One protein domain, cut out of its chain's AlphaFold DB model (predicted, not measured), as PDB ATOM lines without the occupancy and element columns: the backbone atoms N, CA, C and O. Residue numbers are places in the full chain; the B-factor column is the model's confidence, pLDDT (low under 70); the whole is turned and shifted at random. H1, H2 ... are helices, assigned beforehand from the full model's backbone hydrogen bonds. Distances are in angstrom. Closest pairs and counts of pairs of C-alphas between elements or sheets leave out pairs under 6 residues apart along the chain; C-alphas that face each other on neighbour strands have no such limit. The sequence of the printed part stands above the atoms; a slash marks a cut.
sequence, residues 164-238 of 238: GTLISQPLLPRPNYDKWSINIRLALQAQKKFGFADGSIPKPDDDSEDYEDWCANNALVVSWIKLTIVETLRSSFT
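What this domain is: This is residues 164 to 238 of the 238 residues of the protein "F9C16.10" of Arabidopsis thaliana (UniProt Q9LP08). What is the shape? A long helix, H3, runs along the longest axis, and a second helix, H1, slants back beneath part of it in a loose pairing, with the short H2 packed on residues 214 to 221 of H3. The loop after H2 leads to the start of H3, with residues 205 to 210 sticking out at that end, while the small H4 and the chain's tail lie beyond the other end. What is it made of? The printed part has 75 residues with four named helices, in the order H1, H2, H3, H4, and no named strand; its class is all helix. It is only just loose, close to compact, with a radius of gyration of the C-alphas of 13.9 A and spans of 42 by 29 by 19 A.

Where its parts are: Where is the longest helix? H3 holds residues 211 to 227 and measures 24.4 A, from C-alpha 211 at (84.923, 113.900, 88.920) to C-alpha 227 at (108.872, 109.276, 89.589). Where are the others? H1 holds residues 177 to 190, measures 19.7 A and begins with C-alpha 177 at (115.266, 119.707, 80.964). H2 holds residues 194 to 198, and H4 holds residues 231 to 234, ending with C-alpha 234 at (113.163, 114.857, 96.045).

How they stand to each other: What touches H3? H2 touches H3 at residues 214 to 221 alone, and their closest C-alphas, those of Phe 196 and Asn 218, are 6.1 A apart. How does H1 stand? H1 and H3 are close but not clearly touching, with the closest C-alphas, those of Ile 184 and Ile 225, 7.4 A apart; they run opposite ways at a steep tilt of 39 degrees. H1 and H2 are also close but not clearly touching, with the closest C-alphas, those of Leu 188 and Phe 194, 4.7 A apart. Where is H4? H4 is apart from H1, H2 and H3. What do the backbones show? In H1, H2 and H3 every O i to N i+4 pair is within hydrogen-bond range; H4 is too short for such a pair.

The domain as a whole: How far does it reach? The two C-alphas farthest apart, those of Pro 175 and Asp 207, are 43.4 A apart. How is it joined? The printed part has no cut; the links from H1 to H2 and from H3 to H4 are tight, and the one from H2 to H3, with 12 residues, is long. Where is confidence low? The mean pLDDT of the printed part is 74.2, and residues 168 to 177 and 229 to 238 are under 70.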
ATOM      1  N   GLY A 164     103.207 103.359  90.231       70.75
ATOM      2  CA  GLY A 164     104.591 102.951  90.486       70.75
ATOM      3  C   GLY A 164     105.442 102.746  89.228       70.75
ATOM      4  O   GLY A 164     106.647 102.524  89.341       70.75
ATOM      5  N   THR A 165     104.848 102.805  88.034       77.69
ATOM      6  CA  THR A 165     105.571 102.584  86.776       77.69
ATOM      7  C   THR A 165     106.337 103.834  86.361       77.69
ATOM      8  O   THR A 165     105.781 104.926  86.244       77.69
ATOM      9  N   LEU A 166     107.628 103.672  86.070       75.00
ATOM     10  CA  LEU A 166     108.433 104.729  85.474       75.00
ATOM     11  C   LEU A 166     108.103 104.846  83.981       75.00
ATOM     12  O   LEU A 166     108.486 103.992  83.188       75.00
ATOM     13  N   ILE A 167     107.410 105.918  83.597       74.94
ATOM     14  CA  ILE A 167     106.955 106.110  82.210       74.94
ATOM     15  C   ILE A 167     108.046 106.615  81.255       74.94
ATOM     16  O   ILE A 167     107.838 106.633  80.045       74.94
ATOM     17  N   SER A 168     109.192 107.074  81.771       68.31
ATOM     18  CA  SER A 168     110.230 107.690  80.943       68.31
ATOM     19  C   SER A 168     111.624 107.662  81.577       68.31
ATOM     20  O   SER A 168     111.778 107.866  82.782       68.31
ATOM     21  N   GLN A 169     112.645 107.462  80.738       67.19
ATOM     22  CA  GLN A 169     114.068 107.631  81.048       67.19
ATOM     23  C   GLN A 169     114.742 108.478  79.947       67.19
ATOM     24  O   GLN A 169     114.305 108.431  78.795       67.19
ATOM     25  N   PRO A 170     115.807 109.248  80.250       55.66
ATOM     26  CA  PRO A 170     116.483 109.369  81.544       55.66
ATOM     27  C   PRO A 170     115.709 110.238  82.549       55.66
ATOM     28  O   PRO A 170     115.099 111.240  82.179       55.66
ATOM     29  N   LEU A 171     115.773 109.863  83.832       63.81
ATOM     30  CA  LEU A 171     115.316 110.703  84.948       63.81
ATOM     31  C   LEU A 171     116.049 112.044  84.908       63.81
ATOM     32  O   LEU A 171     117.259 112.010  84.700       63.81
ATOM     33  N   LEU A 172     115.358 113.169  85.149       57.50
ATOM     34  CA  LEU A 172     115.888 114.549  85.084       57.50
ATOM     35  C   LEU A 172     117.329 114.688  85.608       57.50
ATOM     36  O   LEU A 172     117.534 114.933  86.802       57.50
ATOM     37  N   PRO A 173     118.359 114.634  84.744       54.19
ATOM     38  CA  PRO A 173     119.686 115.051  85.137       54.19
ATOM     39  C   PRO A 173     119.692 116.580  85.046       54.19
ATOM     40  O   PRO A 173     119.183 117.155  84.082       54.19
ATOM     41  N   ARG A 174     120.291 117.250  86.038       56.09
ATOM     42  CA  ARG A 174     120.289 118.720  86.195       56.09
ATOM     43  C   ARG A 174     120.552 119.569  84.924       56.09
ATOM     44  O   ARG A 174     120.071 120.693  84.940       56.09
ATOM     45  N   PRO A 175     121.255 119.123  83.856       56.06
ATOM     46  CA  PRO A 175     121.427 119.946  82.651       56.06
ATOM     47  C   PRO A 175     120.471 119.664  81.471       56.06
ATOM     48  O   PRO A 175     120.677 120.254  80.418       56.06
ATOM     49  N   ASN A 176     119.478 118.767  81.563       65.25
ATOM     50  CA  ASN A 176     118.781 118.265  80.361       65.25
ATOM     51  C   ASN A 176     117.241 118.326  80.426       65.25
ATOM     52  O   ASN A 176     116.553 117.361  80.085       65.25
ATOM     53  N   TYR A 177     116.710 119.468  80.872       69.00
ATOM     54  CA  TYR A 177     115.266 119.707  80.964       69.00
ATOM     55  C   TYR A 177     114.551 119.516  79.620       69.00
ATOM     56  O   TYR A 177     113.517 118.856  79.576       69.00
ATOM     57  N   ASP A 178     115.126 120.011  78.522       70.81
ATOM     58  CA  ASP A 178     114.492 119.958  77.202       70.81
ATOM     59  C   ASP A 178     114.191 118.517  76.779       70.81
ATOM     60  O   ASP A 178     113.051 118.189  76.452       70.81
ATOM     61  N   LYS A 179     115.174 117.614  76.884       72.81
ATOM     62  CA  LYS A 179     114.954 116.202  76.539       72.81
ATOM     63  C   LYS A 179     114.007 115.514  77.519       72.81
ATOM     64  O   LYS A 179     113.205 114.693  77.090       72.81
ATOM     65  N   TRP A 180     114.060 115.846  78.809       81.38
ATOM     66  CA  TRP A 180     113.106 115.292  79.771       81.38
ATOM     67  C   TRP A 180     111.668 115.726  79.466       81.38
ATOM     68  O   TRP A 180     110.779 114.882  79.414       81.38
ATOM     69  N   SER A 181     111.441 117.015  79.210       76.62
ATOM     70  CA  SER A 181     110.106 117.561  78.947       76.62
ATOM     71  C   SER A 181     109.474 116.936  77.698       76.62
ATOM     72  O   SER A 181     108.303 116.551  77.720       76.62
ATOM     73  N   ILE A 182     110.272 116.736  76.643       79.38
ATOM     74  CA  ILE A 182     109.864 116.022  75.430       79.38
ATOM     75  C   ILE A 182     109.517 114.571  75.764       79.38
ATOM     76  O   ILE A 182     108.451 114.094  75.378       79.38
ATOM     77  N   ASN A 183     110.369 113.876  76.517       79.50
ATOM     78  CA  ASN A 183     110.148 112.469  76.826       79.50
ATOM     79  C   ASN A 183     108.915 112.243  77.720       79.50
ATOM     80  O   ASN A 183     108.180 111.283  77.498       79.50
ATOM     81  N   ILE A 184     108.645 113.126  78.687       81.75
ATOM     82  CA  ILE A 184     107.430 113.071  79.513       81.75
ATOM     83  C   ILE A 184     106.190 113.364  78.688       81.75
ATOM     84  O   ILE A 184     105.201 112.642  78.798       81.75
ATOM     85  N   ARG A 185     106.244 114.372  77.813       80.62
ATOM     86  CA  ARG A 185     105.143 114.668  76.898       80.62
ATOM     87  C   ARG A 185     104.812 113.465  76.018       80.62
ATOM     88  O   ARG A 185     103.649 113.087  75.933       80.62
ATOM     89  N   LEU A 186     105.819 112.844  75.406       79.31
ATOM     90  CA  LEU A 186     105.637 111.670  74.552       79.31
ATOM     91  C   LEU A 186     105.098 110.467  75.336       79.31
ATOM     92  O   LEU A 186     104.180 109.799  74.866       79.31
ATOM     93  N   ALA A 187     105.610 110.222  76.543       84.75
ATOM     94  CA  ALA A 187     105.138 109.137  77.396       84.75
ATOM     95  C   ALA A 187     103.664 109.319  77.803       84.75
ATOM     96  O   ALA A 187     102.863 108.394  77.684       84.75
ATOM     97  N   LEU A 188     103.273 110.533  78.202       83.56
ATOM     98  CA  LEU A 188     101.881 110.853  78.535       83.56
ATOM     99  C   LEU A 188     100.957 110.796  77.311       83.56
ATOM    100  O   LEU A 188      99.797 110.400  77.433       83.56
ATOM    101  N   GLN A 189     101.449 111.170  76.127       83.06
ATOM    102  CA  GLN A 189     100.700 111.043  74.874       83.06
ATOM    103  C   GLN A 189     100.493 109.579  74.477       83.06
ATOM    104  O   GLN A 189      99.393 109.223  74.058       83.06
ATOM    105  N   ALA A 190     101.500 108.720  74.664       84.31
ATOM    106  CA  ALA A 190     101.384 107.283  74.421       84.31
ATOM    107  C   ALA A 190     100.324 106.633  75.326       84.31
ATOM    108  O   ALA A 190      99.559 105.790  74.864       84.31
ATOM    109  N   GLN A 191     100.217 107.100  76.575       84.50
ATOM    110  CA  GLN A 191      99.170 106.681  77.514       84.50
ATOM    111  C   GLN A 191      97.819 107.380  77.291       84.50
ATOM    112  O   GLN A 191      96.847 107.082  77.976       84.50
ATOM    113  N   LYS A 192      97.728 108.331  76.348       86.62
ATOM    114  CA  LYS A 192      96.551 109.197  76.127       86.62
ATOM    115  C   LYS A 192      96.123 109.999  77.368       86.62
ATOM    116  O   LYS A 192      94.992 110.466  77.438       86.62
ATOM    117  N   LYS A 193      97.032 110.207  78.324       84.38
ATOM    118  CA  LYS A 193      96.787 110.974  79.558       84.38
ATOM    119  C   LYS A 193      97.358 112.393  79.511       84.38
ATOM    120  O   LYS A 193      97.195 113.154  80.458       84.38
ATOM    121  N   PHE A 194      97.985 112.789  78.399       81.44
ATOM    122  CA  PHE A 194      98.509 114.151  78.228       81.44
ATOM    123  C   PHE A 194      97.432 115.233  78.392       81.44
ATOM    124  O   PHE A 194      97.746 116.314  78.881       81.44
ATOM    125  N   GLY A 195      96.171 114.912  78.082       78.38
ATOM    126  CA  GLY A 195      95.058 115.850  78.197       78.38
ATOM    127  C   GLY A 195      94.784 116.360  79.619       78.38
ATOM    128  O   GLY A 195      94.302 117.475  79.805       78.38
ATOM    129  N   PHE A 196      95.139 115.563  80.630       80.69
ATOM    130  CA  PHE A 196      95.052 115.962  82.038       80.69
ATOM    131  C   PHE A 196      96.206 116.890  82.443       80.69
ATOM    132  O   PHE A 196      96.055 117.702  83.349       80.69
ATOM    133  N   ALA A 197      97.358 116.791  81.769       77.69
ATOM    134  CA  ALA A 197      98.540 117.599  82.066       77.69
ATOM    135  C   ALA A 197      98.523 118.964  81.363       77.69
ATOM    136  O   ALA A 197      99.007 119.944  81.922       77.69
ATOM    137  N   ASP A 198      98.005 119.028  80.133       77.38
ATOM    138  CA  ASP A 198      97.917 120.269  79.352       77.38
ATOM    139  C   ASP A 198      96.624 121.064  79.599       77.38
ATOM    140  O   ASP A 198      96.510 122.206  79.150       77.38
ATOM    141  N   GLY A 199      95.665 120.478  80.324       76.94
ATOM    142  CA  GLY A 199      94.375 121.088  80.638       76.94
ATOM    143  C   GLY A 199      93.351 121.027  79.502       76.94
ATOM    144  O   GLY A 199      92.300 121.658  79.605       76.94
ATOM    145  N   SER A 200      93.618 120.279  78.425       76.81
ATOM    146  CA  SER A 200      92.617 120.021  77.378       76.81
ATOM    147  C   SER A 200      91.446 119.172  77.879       76.81
ATOM    148  O   SER A 200      90.342 119.290  77.344       76.81
ATOM    149  N   ILE A 201      91.662 118.373  78.930       79.94
ATOM    150  CA  ILE A 201      90.621 117.715  79.724       79.94
ATOM    151  C   ILE A 201      90.446 118.525  81.018       79.94
ATOM    152  O   ILE A 201      91.216 118.341  81.970       79.94
ATOM    153  N   PRO A 202      89.478 119.457  81.059       79.56
ATOM    154  CA  PRO A 202      89.291 120.314  82.217       79.56
ATOM    155  C   PRO A 202      88.792 119.503  83.408       79.56
ATOM    156  O   PRO A 202      88.109 118.492  83.242       79.56
ATOM    157  N   LYS A 203      89.098 119.993  84.611       81.81
ATOM    158  CA  LYS A 203      88.478 119.484  85.829       81.81
ATOM    159  C   LYS A 203      86.951 119.647  85.706       81.81
ATOM    160  O   LYS A 203      86.509 120.773  85.452       81.81
ATOM    161  N   PRO A 204      86.164 118.568  85.836       85.81
ATOM    162  CA  PRO A 204      84.710 118.659  85.838       85.81
ATOM    163  C   PRO A 204      84.206 119.281  87.150       85.81
ATOM    164  O   PRO A 204      84.972 119.461  88.101       85.81
ATOM    165  N   ASP A 205      82.919 119.624  87.190       83.62
ATOM    166  CA  ASP A 205      82.274 120.102  88.416       83.62
ATOM    167  C   ASP A 205      82.340 119.025  89.511       83.62
ATOM    168  O   ASP A 205      82.314 117.832  89.209       83.62
ATOM    169  N   ASP A 206      82.407 119.445  90.779       80.31
ATOM    170  CA  ASP A 206      82.546 118.529  91.922       80.31
ATOM    171  C   ASP A 206      81.362 117.532  92.035       80.31
ATOM    172  O   ASP A 206      81.518 116.460  92.610       80.31
ATOM    173  N   ASP A 207      80.205 117.854  91.440       86.06
ATOM    174  CA  ASP A 207      79.004 117.001  91.397       86.06
ATOM    175  C   ASP A 207      78.924 116.097  90.144       86.06
ATOM    176  O   ASP A 207      77.927 115.408  89.927       86.06
ATOM    177  N   SER A 208      79.932 116.123  89.267       85.19
ATOM    178  CA  SER A 208      79.956 115.317  88.043       85.19
ATOM    179  C   SER A 208      80.318 113.859  88.332       85.19
ATOM    180  O   SER A 208      81.230 113.583  89.106       85.19
ATOM    181  N   GLU A 209      79.681 112.919  87.630       86.62
ATOM    182  CA  GLU A 209      80.056 111.497  87.677       86.62
ATOM    183  C   GLU A 209      81.518 111.262  87.244       86.62
ATOM    184  O   GLU A 209      82.177 110.370  87.769       86.62
ATOM    185  N   ASP A 210      82.060 112.120  86.368       83.56
ATOM    186  CA  ASP A 210      83.440 112.036  85.871       83.56
ATOM    187  C   ASP A 210      84.479 112.602  86.865       83.56
ATOM    188  O   ASP A 210      85.685 112.560  86.606       83.56
ATOM    189  N   TYR A 211      84.047 113.186  87.988       79.00
ATOM    190  CA  TYR A 211      84.923 113.900  88.920       79.00
ATOM    191  C   TYR A 211      85.968 113.006  89.580       79.00
ATOM    192  O   TYR A 211      87.162 113.327  89.588       79.00
ATOM    193  N   GLU A 212      85.523 111.879  90.128       83.00
ATOM    194  CA  GLU A 212      86.397 110.926  90.809       83.00
ATOM    195  C   GLU A 212      87.396 110.308  89.825       83.00
ATOM    196  O   GLU A 212      88.595 110.228  90.114       83.00
ATOM    197  N   ASP A 213      86.938 109.984  88.615       85.44
ATOM    198  CA  ASP A 213      87.797 109.456  87.559       85.44
ATOM    199  C   ASP A 213      88.815 110.499  87.085       85.44
ATOM    200  O   ASP A 213      89.992 110.179  86.886       85.44
ATOM    201  N   TRP A 214      88.415 111.767  86.948       87.00
ATOM    202  CA  TRP A 214      89.346 112.856  86.656       87.00
ATOM    203  C   TRP A 214      90.407 112.979  87.754       87.00
ATOM    204  O   TRP A 214      91.600 113.068  87.453       87.00
ATOM    205  N   CYS A 215      89.999 112.929  89.025       81.38
ATOM    206  CA  CYS A 215      90.909 113.010  90.166       81.38
ATOM    207  C   CYS A 215      91.912 111.851  90.181       81.38
ATOM    208  O   CYS A 215      93.112 112.084  90.366       81.38
ATOM    209  N   ALA A 216      91.453 110.622  89.934       82.62
ATOM    210  CA  ALA A 216      92.305 109.439  89.870       82.62
ATOM    211  C   ALA A 216      93.338 109.537  88.734       82.62
ATOM    212  O   ALA A 216      94.535 109.329  88.953       82.62
ATOM    213  N   ASN A 217      92.901 109.924  87.534       85.38
ATOM    214  CA  ASN A 217      93.784 110.115  86.382       85.38
ATOM    215  C   ASN A 217      94.792 111.247  86.601       85.38
ATOM    216  O   ASN A 217      95.972 111.108  86.272       85.38
ATOM    217  N   ASN A 218      94.360 112.351  87.210       84.31
ATOM    218  CA  ASN A 218      95.243 113.456  87.551       84.31
ATOM    219  C   ASN A 218      96.303 113.030  88.585       84.31
ATOM    220  O   ASN A 218      97.494 113.298  88.413       84.31
ATOM    221  N   ALA A 219      95.906 112.288  89.624       80.69
ATOM    222  CA  ALA A 219      96.832 111.749  90.619       80.69
ATOM    223  C   ALA A 219      97.869 110.794  89.999       80.69
ATOM    224  O   ALA A 219      99.047 110.846  90.362       80.69
ATOM    225  N   LEU A 220      97.453 109.975  89.030       84.19
ATOM    226  CA  LEU A 220      98.322 109.064  88.284       84.19
ATOM    227  C   LEU A 220      99.366 109.812  87.436       84.19
ATOM    228  O   LEU A 220     100.561 109.502  87.473       84.19
ATOM    229  N   VAL A 221      98.942 110.846  86.708       82.06
ATOM    230  CA  VAL A 221      99.857 111.701  85.937       82.06
ATOM    231  C   VAL A 221     100.871 112.370  86.865       82.06
ATOM    232  O   VAL A 221     102.075 112.361  86.589       82.06
ATOM    233  N   VAL A 222     100.416 112.880  88.013       79.50
ATOM    234  CA  VAL A 222     101.288 113.464  89.040       79.50
ATOM    235  C   VAL A 222     102.289 112.436  89.572       79.50
ATOM    236  O   VAL A 222     103.466 112.772  89.730       79.50
ATOM    237  N   SER A 223     101.872 111.196  89.851       80.00
ATOM    238  CA  SER A 223     102.790 110.163  90.345       80.00
ATOM    239  C   SER A 223     103.869 109.826  89.323       80.00
ATOM    240  O   SER A 223     105.045 109.766  89.676       80.00
ATOM    241  N   TRP A 224     103.507 109.708  88.047       83.81
ATOM    242  CA  TRP A 224     104.472 109.433  86.987       83.81
ATOM    243  C   TRP A 224     105.487 110.556  86.802       83.81
ATOM    244  O   TRP A 224     106.685 110.293  86.705       83.81
ATOM    245  N   ILE A 225     105.034 111.811  86.821       79.31
ATOM    246  CA  ILE A 225     105.935 112.963  86.755       79.31
ATOM    247  C   ILE A 225     106.882 112.945  87.958       79.31
ATOM    248  O   ILE A 225     108.095 113.050  87.771       79.31
ATOM    249  N   LYS A 226     106.362 112.727  89.174       74.19
ATOM    250  CA  LYS A 226     107.173 112.629  90.399       74.19
ATOM    251  C   LYS A 226     108.247 111.547  90.304       74.19
ATOM    252  O   LYS A 226     109.381 111.806  90.695       74.19
ATOM    253  N   LEU A 227     107.918 110.375  89.761       77.44
ATOM    254  CA  LEU A 227     108.872 109.276  89.589       77.44
ATOM    255  C   LEU A 227     109.983 109.581  88.582       77.44
ATOM    256  O   LEU A 227     111.033 108.954  88.635       77.44
ATOM    257  N   THR A 228     109.781 110.540  87.677       71.69
ATOM    258  CA  THR A 228     110.780 110.909  86.658       71.69
ATOM    259  C   THR A 228     111.747 112.006  87.121       71.69
ATOM    260  O   THR A 228     112.719 112.322  86.426       71.69
ATOM    261  N   ILE A 229     111.509 112.566  88.311       69.81
ATOM    262  CA  ILE A 229     112.383 113.535  88.975       69.81
ATOM    263  C   ILE A 229     113.395 112.766  89.834       69.81
ATOM    264  O   ILE A 229     113.032 111.916  90.642       69.81
ATOM    265  N   VAL A 230     114.687 113.066  89.677       62.47
ATOM    266  CA  VAL A 230     115.771 112.371  90.395       62.47
ATOM    267  C   VAL A 230     115.690 112.592  91.916       62.47
ATOM    268  O   VAL A 230     115.469 113.708  92.388       62.47
ATOM    269  N   GLU A 231     115.977 111.538  92.691       55.81
ATOM    270  CA  GLU A 231     115.919 111.482  94.166       55.81
ATOM    271  C   GLU A 231     116.680 112.616  94.883       55.81
ATOM    272  O   GLU A 231     116.235 113.116  95.912       55.81
ATOM    273  N   THR A 232     117.796 113.099  94.321       48.72
ATOM    274  CA  THR A 232     118.573 114.223  94.892       48.72
ATOM    275  C   THR A 232     117.880 115.582  94.792       48.72
ATOM    276  O   THR A 232     118.352 116.548  95.393       48.72
ATOM    277  N   LEU A 233     116.799 115.695  94.018       52.44
ATOM    278  CA  LEU A 233     115.879 116.827  94.093       52.44
ATOM    279  C   LEU A 233     114.745 116.527  95.078       52.44
ATOM    280  O   LEU A 233     114.387 117.419  95.837       52.44
ATOM    281  N   ARG A 234     114.256 115.281  95.149       51.25
ATOM    282  CA  ARG A 234     113.163 114.857  96.045       51.25
ATOM    283  C   ARG A 234     113.460 115.120  97.525       51.25
ATOM    284  O   ARG A 234     112.594 115.619  98.230       51.25
ATOM    285  N   SER A 235     114.694 114.883  97.966       41.56
ATOM    286  CA  SER A 235     115.134 115.126  99.350       41.56
ATOM    287  C   SER A 235     115.340 116.599  99.718       41.56
ATOM    288  O   SER A 235     115.496 116.908 100.893       41.56
ATOM    289  N   SER A 236     115.326 117.516  98.744       48.22
ATOM    290  CA  SER A 236     115.360 118.963  99.012       48.22
ATOM    291  C   SER A 236     113.975 119.575  99.267       48.22
ATOM    292  O   SER A 236     113.889 120.766  99.560       48.22
ATOM    293  N   PHE A 237     112.915 118.768  99.146       48.03
ATOM    294  CA  PHE A 237     111.515 119.155  99.357       48.03
ATOM    295  C   PHE A 237     110.913 118.644 100.676       48.03
ATOM    296  O   PHE A 237     109.737 118.907 100.928       48.03
ATOM    297  N   THR A 238     111.685 117.913 101.485       35.72
ATOM    298  CA  THR A 238     111.273 117.369 102.792       35.72
ATOM    299  C   THR A 238     111.809 118.236 103.922       35.72
ATOM    300  O   THR A 238     111.046 118.477 104.881       35.72
TER     301      THR A 238